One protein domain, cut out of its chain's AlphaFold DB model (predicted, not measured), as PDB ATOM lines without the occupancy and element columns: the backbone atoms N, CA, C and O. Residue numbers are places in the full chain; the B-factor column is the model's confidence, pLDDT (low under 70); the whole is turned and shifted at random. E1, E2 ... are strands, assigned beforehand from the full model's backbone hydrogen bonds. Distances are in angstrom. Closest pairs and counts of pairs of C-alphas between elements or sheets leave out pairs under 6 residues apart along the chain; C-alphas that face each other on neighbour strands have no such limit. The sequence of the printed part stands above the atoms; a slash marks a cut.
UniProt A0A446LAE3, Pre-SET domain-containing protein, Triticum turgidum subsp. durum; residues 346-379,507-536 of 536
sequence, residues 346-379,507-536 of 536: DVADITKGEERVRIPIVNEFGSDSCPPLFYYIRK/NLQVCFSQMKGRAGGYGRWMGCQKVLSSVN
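AT A GLANCE: This is residues 346 to 379 and 507 to 536 of the 536 residues of the protein "Pre-SET domain-containing protein" of Triticum turgidum subsp. durum (UniProt A0A446LAE3). With little regular structure, the domain is one long antiparallel hairpin, E1 then E2, with the turn at residues 516 to 521 sticking out; a long unnamed stretch, residues 346 to 379, loops beside it and is tied to E1 by a short parallel pairing. The class is all strand, but the two strands hold 17 of the 64 printed residues, and there is no named helix. The whole is loose, with a radius of gyration of the C-alphas of 13.4 A and spans of 42 by 35 by 21 A.

IN THESE COORDINATES: E1, residues 508 to 515, is 21.0 A long and begins at C-alpha (158.846, 219.229, 93.113). E2, residues 522 to 530, is 23.1 A long, bends by 60 degrees at residue 527 and ends at C-alpha (163.308, 218.175, 92.611).

HOW THE PARTS SIT: E1 and E2 are antiparallel neighbours, 154 degrees between directions, joined by a short link. C-alphas 514 and 523 face each other at 4.2 A. N 509 and O 529, 2.9 A, and N 526 and O 511, 2.9 A, are within hydrogen-bond range. Residues 361 to 362 pair with residues 510 to 511 of E1, parallel.

THE WHOLE: The two C-alphas farthest apart, Arg 356 and Ala 519, are 41.8 A apart. Residues 380 to 506 are not printed; C-alphas 379 and 507 are 18.6 A apart. The model's pLDDT is under 70 at residues 365 to 370, 514 to 527 and 532 to 536.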
ATOM      1  N   ASP A 346     147.683 224.705 101.337       84.69
ATOM      2  CA  ASP A 346     147.413 223.284 101.158       84.69
ATOM      3  C   ASP A 346     148.767 222.568 101.156       84.69
ATOM      4  O   ASP A 346     149.581 222.729 100.246       84.69
ATOM      5  N   VAL A 347     149.032 221.834 102.237       86.81
ATOM      6  CA  VAL A 347     150.298 221.130 102.458       86.81
ATOM      7  C   VAL A 347     150.511 220.059 101.387       86.81
ATOM      8  O   VAL A 347     151.656 219.758 101.053       86.81
ATOM      9  N   ALA A 348     149.434 219.511 100.813       88.56
ATOM     10  CA  ALA A 348     149.517 218.522  99.746       88.56
ATOM     11  C   ALA A 348     149.819 219.153  98.379       88.56
ATOM     12  O   ALA A 348     150.463 218.507  97.548       88.56
ATOM     13  N   ASP A 349     149.372 220.389  98.138       91.62
ATOM     14  CA  ASP A 349     149.632 221.107  96.892       91.62
ATOM     15  C   ASP A 349     149.488 222.633  97.026       91.62
ATOM     16  O   ASP A 349     148.394 223.194  96.931       91.62
ATOM     17  N   ILE A 350     150.615 223.345  97.120       90.38
ATOM     18  CA  ILE A 350     150.611 224.817  97.208       90.38
ATOM     19  C   ILE A 350     150.047 225.497  95.964       90.38
ATOM     20  O   ILE A 350     149.682 226.673  96.018       90.38
ATOM     21  N   THR A 351     150.014 224.782  94.837       91.88
ATOM     22  CA  THR A 351     149.531 225.315  93.565       91.88
ATOM     23  C   THR A 351     148.014 225.261  93.467       91.88
ATOM     24  O   THR A 351     147.451 225.935  92.614       91.88
ATOM     25  N   LYS A 352     147.342 224.508  94.352       91.06
ATOM     26  CA  LYS A 352     145.887 224.296  94.339       91.06
ATOM     27  C   LYS A 352     145.383 223.787  92.981       91.06
ATOM     28  O   LYS A 352     144.318 224.193  92.524       91.06
ATOM     29  N   GLY A 353     146.165 222.932  92.322       91.00
ATOM     30  CA  GLY A 353     145.866 222.406  90.991       91.00
ATOM     31  C   GLY A 353     146.152 223.356  89.821       91.00
ATOM     32  O   GLY A 353     145.857 222.999  88.682       91.00
ATOM     33  N   GLU A 354     146.731 224.540  90.054       91.31
ATOM     34  CA  GLU A 354     147.139 225.448  88.970       91.31
ATOM     35  C   GLU A 354     148.227 224.825  88.080       91.31
ATOM     36  O   GLU A 354     148.248 225.044  86.863       91.31
ATOM     37  N   GLU A 355     149.128 224.029  88.665       94.31
ATOM     38  CA  GLU A 355     150.137 223.273  87.925       94.31
ATOM     39  C   GLU A 355     149.680 221.848  87.600       94.31
ATOM     40  O   GLU A 355     148.830 221.257  88.259       94.31
ATOM     41  N   ARG A 356     150.295 221.254  86.570       91.12
ATOM     42  CA  ARG A 356     150.024 219.858  86.172       91.12
ATOM     43  C   ARG A 356     150.506 218.834  87.200       91.12
ATOM     44  O   ARG A 356     150.060 217.690  87.181       91.12
ATOM     45  N   VAL A 357     151.461 219.229  88.032       92.94
ATOM     46  CA  VAL A 357     152.050 218.412  89.087       92.94
ATOM     47  C   VAL A 357     151.756 219.069  90.425       92.94
ATOM     48  O   VAL A 357     151.882 220.284  90.560       92.94
ATOM     49  N   ARG A 358     151.387 218.258  91.419       93.44
ATOM     50  CA  ARG A 358     151.216 218.738  92.793       93.44
ATOM     51  C   ARG A 358     152.571 219.109  93.375       93.44
ATOM     52  O   ARG A 358     153.534 218.360  93.197       93.44
ATOM     53  N   ILE A 359     152.629 220.224  94.097       92.38
ATOM     54  CA  ILE A 359     153.848 220.671  94.777       92.38
ATOM     55  C   ILE A 359     153.582 220.706  96.290       92.38
ATOM     56  O   ILE A 359     153.094 221.718  96.800       92.38
ATOM     57  N   PRO A 360     153.871 219.614  97.025       90.56
ATOM     58  CA  PRO A 360     153.657 219.561  98.466       90.56
ATOM     59  C   PRO A 360     154.672 220.402  99.248       90.56
ATOM     60  O   PRO A 360     155.813 220.618  98.819       90.56
ATOM     61  N   ILE A 361     154.268 220.818 100.447       87.88
ATOM     62  CA  ILE A 361     155.159 221.355 101.478       87.88
ATOM     63  C   ILE A 361     155.614 220.198 102.358       87.88
ATOM     64  O   ILE A 361     154.799 219.484 102.937       87.88
ATOM     65  N   VAL A 362     156.925 220.045 102.503       84.25
ATOM     66  CA  VAL A 362     157.533 219.026 103.356       84.25
ATOM     67  C   VAL A 362     158.346 219.716 104.445       84.25
ATOM     68  O   VAL A 362     159.285 220.467 104.168       84.25
ATOM     69  N   ASN A 363     157.996 219.452 105.703       78.44
ATOM     70  CA  ASN A 363     158.788 219.874 106.851       78.44
ATOM     71  C   ASN A 363     159.223 218.666 107.681       78.44
ATOM     72  O   ASN A 363     158.479 218.164 108.518       78.44
ATOM     73  N   GLU A 364     160.463 218.235 107.476       70.00
ATOM     74  CA  GLU A 364     161.063 217.107 108.198       70.00
ATOM     75  C   GLU A 364     161.358 217.429 109.676       70.00
ATOM     76  O   GLU A 364     161.658 216.534 110.460       70.00
ATOM     77  N   PHE A 365     161.256 218.700 110.080       67.62
ATOM     78  CA  PHE A 365     161.605 219.163 111.425       67.62
ATOM     79  C   PHE A 365     160.411 219.218 112.393       67.62
ATOM     80  O   PHE A 365     160.558 219.709 113.510       67.62
ATOM     81  N   GLY A 366     159.240 218.709 111.991       56.19
ATOM     82  CA  GLY A 366     158.115 218.430 112.893       56.19
ATOM     83  C   GLY A 366     157.358 219.643 113.444       56.19
ATOM     84  O   GLY A 366     156.490 219.469 114.293       56.19
ATOM     85  N   SER A 367     157.648 220.865 112.989       59.12
ATOM     86  CA  SER A 367     156.790 222.021 113.264       59.12
ATOM     87  C   SER A 367     155.670 222.111 112.223       59.12
ATOM     88  O   SER A 367     155.947 222.035 111.027       59.12
ATOM     89  N   ASP A 368     154.432 222.405 112.633       55.78
ATOM     90  CA  ASP A 368     153.301 222.752 111.735       55.78
ATOM     91  C   ASP A 368     153.521 224.071 110.962       55.78
ATOM     92  O   ASP A 368     152.600 224.717 110.460       55.78
ATOM     93  N   SER A 369     154.767 224.535 110.888       64.50
ATOM     94  CA  SER A 369     155.127 225.699 110.114       64.50
ATOM     95  C   SER A 369     154.910 225.381 108.643       64.50
ATOM     96  O   SER A 369     155.545 224.484 108.095       64.50
ATOM     97  N   CYS A 370     154.050 226.170 108.015       69.44
ATOM     98  CA  CYS A 370     154.031 226.387 106.579       69.44
ATOM     99  C   CYS A 370     154.883 227.630 106.254       69.44
ATOM    100  O   CYS A 370     155.167 228.438 107.152       69.44
ATOM    101  N   PRO A 371     155.294 227.831 104.991       77.50
ATOM    102  CA  PRO A 371     155.814 229.123 104.565       77.50
ATOM    103  C   PRO A 371     154.814 230.251 104.873       77.50
ATOM    104  O   PRO A 371     153.613 229.989 105.006       77.50
ATOM    105  N   PRO A 372     155.281 231.512 104.988       80.50
ATOM    106  CA  PRO A 372     154.393 232.663 105.125       80.50
ATOM    107  C   PRO A 372     153.282 232.628 104.073       80.50
ATOM    108  O   PRO A 372     153.496 232.142 102.964       80.50
ATOM    109  N   LEU A 373     152.093 233.127 104.409       81.19
ATOM    110  CA  LEU A 373     150.970 233.125 103.473       81.19
ATOM    111  C   LEU A 373     151.312 233.937 102.221       81.19
ATOM    112  O   LEU A 373     151.724 235.093 102.309       81.19
ATOM    113  N   PHE A 374     151.116 233.317 101.063       84.62
ATOM    114  CA  PHE A 374     151.235 233.935  99.748       84.62
ATOM    115  C   PHE A 374     150.185 233.328  98.816       84.62
ATOM    116  O   PHE A 374     149.669 232.239  99.070       84.62
ATOM    117  N   TYR A 375     149.879 234.031  97.730       85.12
ATOM    118  CA  TYR A 375     149.041 233.501  96.661       85.12
ATOM    119  C   TYR A 375     149.940 232.926  95.580       85.12
ATOM    120  O   TYR A 375     150.768 233.640  95.012       85.12
ATOM    121  N   TYR A 376     149.802 231.627  95.328       88.88
ATOM    122  CA  TYR A 376     150.475 231.001  94.205       88.88
ATOM    123  C   TYR A 376     149.931 231.593  92.900       88.88
ATOM    124  O   TYR A 376     148.719 231.677  92.714       88.88
ATOM    125  N   ILE A 377     150.831 232.012  92.013       89.25
ATOM    126  CA  ILE A 377     150.495 232.460  90.662       89.25
ATOM    127  C   ILE A 377     151.313 231.645  89.666       89.25
ATOM    128  O   ILE A 377     152.540 231.618  89.725       89.25
ATOM    129  N   ARG A 378     150.624 230.978  88.742       89.06
ATOM    130  CA  ARG A 378     151.260 230.130  87.726       89.06
ATOM    131  C   ARG A 378     152.010 230.931  86.663       89.06
ATOM    132  O   ARG A 378     153.020 230.494  86.119       89.06
ATOM    133  N   LYS A 379     151.475 232.099  86.312       85.81
ATOM    134  CA  LYS A 379     152.018 232.993  85.286       85.81
ATOM    135  C   LYS A 379     152.212 234.379  85.878       85.81
ATOM    136  O   LYS A 379     151.439 234.810  86.732       85.81
ATOM    137  N   ASN A 507     158.433 216.300  89.431       91.12
ATOM    138  CA  ASN A 507     157.959 216.310  90.809       91.12
ATOM    139  C   ASN A 507     158.841 217.240  91.646       91.12
ATOM    140  O   ASN A 507     160.064 217.061  91.718       91.12
ATOM    141  N   LEU A 508     158.209 218.234  92.262       92.25
ATOM    142  CA  LEU A 508     158.846 219.229  93.113       92.25
ATOM    143  C   LEU A 508     158.243 219.169  94.512       92.25
ATOM    144  O   LEU A 508     157.070 218.854  94.663       92.25
ATOM    145  N   GLN A 509     159.030 219.533  95.516       89.94
ATOM    146  CA  GLN A 509     158.562 219.748  96.885       89.94
ATOM    147  C   GLN A 509     159.169 221.030  97.457       89.94
ATOM    148  O   GLN A 509     160.301 221.392  97.123       89.94
ATOM    149  N   VAL A 510     158.433 221.726  98.320       88.44
ATOM    150  CA  VAL A 510     158.944 222.883  99.067       88.44
ATOM    151  C   VAL A 510     159.395 222.418 100.444       88.44
ATOM    152  O   VAL A 510     158.575 221.977 101.245       88.44
ATOM    153  N   CYS A 511     160.694 222.533 100.724       84.00
ATOM    154  CA  CYS A 511     161.290 222.021 101.957       84.00
ATOM    155  C   CYS A 511     161.720 223.127 102.918       84.00
ATOM    156  O   CYS A 511     162.275 224.158 102.521       84.00
ATOM    157  N   PHE A 512     161.545 222.870 104.211       78.69
ATOM    158  CA  PHE A 512     162.203 223.648 105.254       78.69
ATOM    159  C   PHE A 512     163.657 223.193 105.409       78.69
ATOM    160  O   PHE A 512     163.921 221.998 105.495       78.69
ATOM    161  N   SER A 513     164.610 224.128 105.465       70.25
ATOM    162  CA  SER A 513     166.015 223.820 105.752       70.25
ATOM    163  C   SER A 513     166.484 224.565 106.993       70.25
ATOM    164  O   SER A 513     166.360 225.790 107.089       70.25
ATOM    165  N   GLN A 514     167.054 223.829 107.949       62.56
ATOM    166  CA  GLN A 514     167.786 224.412 109.067       62.56
ATOM    167  C   GLN A 514     169.257 224.596 108.687       62.56
ATOM    168  O   GLN A 514     169.983 223.623 108.481       62.56
ATOM    169  N   MET A 515     169.736 225.842 108.656       55.19
ATOM    170  CA  MET A 515     171.175 226.097 108.606       55.19
ATOM    171  C   MET A 515     171.752 225.975 110.020       55.19
ATOM    172  O   MET A 515     171.424 226.758 110.913       55.19
ATOM    173  N   LYS A 516     172.652 225.007 110.235       45.97
ATOM    174  CA  LYS A 516     173.463 224.925 111.461       45.97
ATOM    175  C   LYS A 516     174.515 226.042 111.467       45.97
ATOM    176  O   LYS A 516     175.640 225.849 111.015       45.97
ATOM    177  N   GLY A 517     174.154 227.210 111.993       43.62
ATOM    178  CA  GLY A 517     175.111 228.235 112.416       43.62
ATOM    179  C   GLY A 517     175.706 227.908 113.790       43.62
ATOM    180  O   GLY A 517     175.019 227.369 114.660       43.62
ATOM    181  N   ARG A 518     176.990 228.223 114.010       45.19
ATOM    182  CA  ARG A 518     177.569 228.260 115.364       45.19
ATOM    183  C   ARG A 518     176.979 229.493 116.063       45.19
ATOM    184  O   ARG A 518     177.263 230.599 115.626       45.19
ATOM    185  N   ALA A 519     176.189 229.266 117.115       44.19
ATOM    186  CA  ALA A 519     175.307 230.213 117.817       44.19
ATOM    187  C   ALA A 519     173.930 230.414 117.147       44.19
ATOM    188  O   ALA A 519     173.723 231.346 116.380       44.19
ATOM    189  N   GLY A 520     172.981 229.531 117.485       50.69
ATOM    190  CA  GLY A 520     171.570 229.625 117.093       50.69
ATOM    191  C   GLY A 520     171.305 229.173 115.655       50.69
ATOM    192  O   GLY A 520     171.726 229.811 114.695       50.69
ATOM    193  N   GLY A 521     170.602 228.053 115.485       47.31
ATOM    194  CA  GLY A 521     170.139 227.633 114.164       47.31
ATOM    195  C   GLY A 521     169.025 228.562 113.681       47.31
ATOM    196  O   GLY A 521     167.981 228.643 114.321       47.31
ATOM    197  N   TYR A 522     169.231 229.244 112.556       54.22
ATOM    198  CA  TYR A 522     168.157 229.931 111.841       54.22
ATOM    199  C   TYR A 522     167.642 228.995 110.741       54.22
ATOM    200  O   TYR A 522     168.415 228.498 109.919       54.22
ATOM    201  N   GLY A 523     166.338 228.721 110.743       57.50
ATOM    202  CA  GLY A 523     165.673 227.959 109.687       57.50
ATOM    203  C   GLY A 523     165.126 228.869 108.589       57.50
ATOM    204  O   GLY A 523     164.689 229.988 108.862       57.50
ATOM    205  N   ARG A 524     165.149 228.404 107.339       67.44
ATOM    206  CA  ARG A 524     164.570 229.105 106.187       67.44
ATOM    207  C   ARG A 524     163.875 228.099 105.272       67.44
ATOM    208  O   ARG A 524     164.415 227.034 104.985       67.44
ATOM    209  N   TRP A 525     162.706 228.473 104.759       67.06
ATOM    210  CA  TRP A 525     162.081 227.777 103.634       67.06
ATOM    211  C   TRP A 525     162.969 227.891 102.399       67.06
ATOM    212  O   TRP A 525     163.263 228.999 101.945       67.06
ATOM    213  N   MET A 526     163.434 226.757 101.880       63.44
ATOM    214  CA  MET A 526     164.139 226.743 100.605       63.44
ATOM    215  C   MET A 526     163.136 226.763  99.453       63.44
ATOM    216  O   MET A 526     161.957 226.457  99.626       63.44
ATOM    217  N   GLY A 527     163.615 227.152  98.270       64.19
ATOM    218  CA  GLY A 527     162.841 227.014  97.039       64.19
ATOM    219  C   GLY A 527     162.503 225.550  96.728       64.19
ATOM    220  O   GLY A 527     162.916 224.633  97.438       64.19
ATOM    221  N   CYS A 528     161.759 225.334  95.645       72.38
ATOM    222  CA  CYS A 528     161.367 223.996  95.209       72.38
ATOM    223  C   CYS A 528     162.595 223.101  94.970       72.38
ATOM    224  O   CYS A 528     163.497 223.462  94.213       72.38
ATOM    225  N   GLN A 529     162.607 221.918  95.578       75.56
ATOM    226  CA  GLN A 529     163.578 220.862  95.313       75.56
ATOM    227  C   GLN A 529     162.954 219.797  94.419       75.56
ATOM    228  O   GLN A 529     161.803 219.410  94.612       75.56
ATOM    229  N   LYS A 530     163.723 219.308  93.440       74.88
ATOM    230  CA  LYS A 530     163.308 218.175  92.611       74.88
ATOM    231  C   LYS A 530     163.330 216.911  93.457       74.88
ATOM    232  O   LYS A 530     164.369 216.572  94.023       74.88
ATOM    233  N   VAL A 531     162.205 216.207  93.503       72.38
ATOM    234  CA  VAL A 531     162.128 214.895  94.140       72.38
ATOM    235  C   VAL A 531     162.845 213.917  93.221       72.38
ATOM    236  O   VAL A 531     162.327 213.525  92.172       72.38
ATOM    237  N   LEU A 532     164.081 213.567  93.574       60.31
ATOM    238  CA  LEU A 532     164.726 212.399  92.997       60.31
ATOM    239  C   LEU A 532     163.980 211.199  93.568       60.31
ATOM    240  O   LEU A 532     164.040 210.957  94.768       60.31
ATOM    241  N   SER A 533     163.224 210.498  92.723       43.09
ATOM    242  CA  SER A 533     162.657 209.205  93.083       43.09
ATOM    243  C   SER A 533     163.792 208.328  93.601       43.09
ATOM    244  O   SER A 533     164.675 207.942  92.831       43.09
ATOM    245  N   SER A 534     163.802 208.059  94.905       33.31
ATOM    246  CA  SER A 534     164.619 207.003  95.478       33.31
ATOM    247  C   SER A 534     164.176 205.719  94.793       33.31
ATOM    248  O   SER A 534     163.045 205.270  94.963       33.31
ATOM    249  N   VAL A 535     165.050 205.179  93.949       34.66
ATOM    250  CA  VAL A 535     164.948 203.795  93.507       34.66
ATOM    251  C   VAL A 535     165.153 202.964  94.770       34.66
ATOM    252  O   VAL A 535     166.281 202.860  95.246       34.66
ATOM    253  N   ASN A 536     164.057 202.482  95.348       29.30
ATOM    254  CA  ASN A 536     164.053 201.437  96.365       29.30
ATOM    255  C   ASN A 536     163.359 200.215  95.785       29.30
ATOM    256  O   ASN A 536     162.254 200.399  95.226       29.30
TER     257      ASN A 536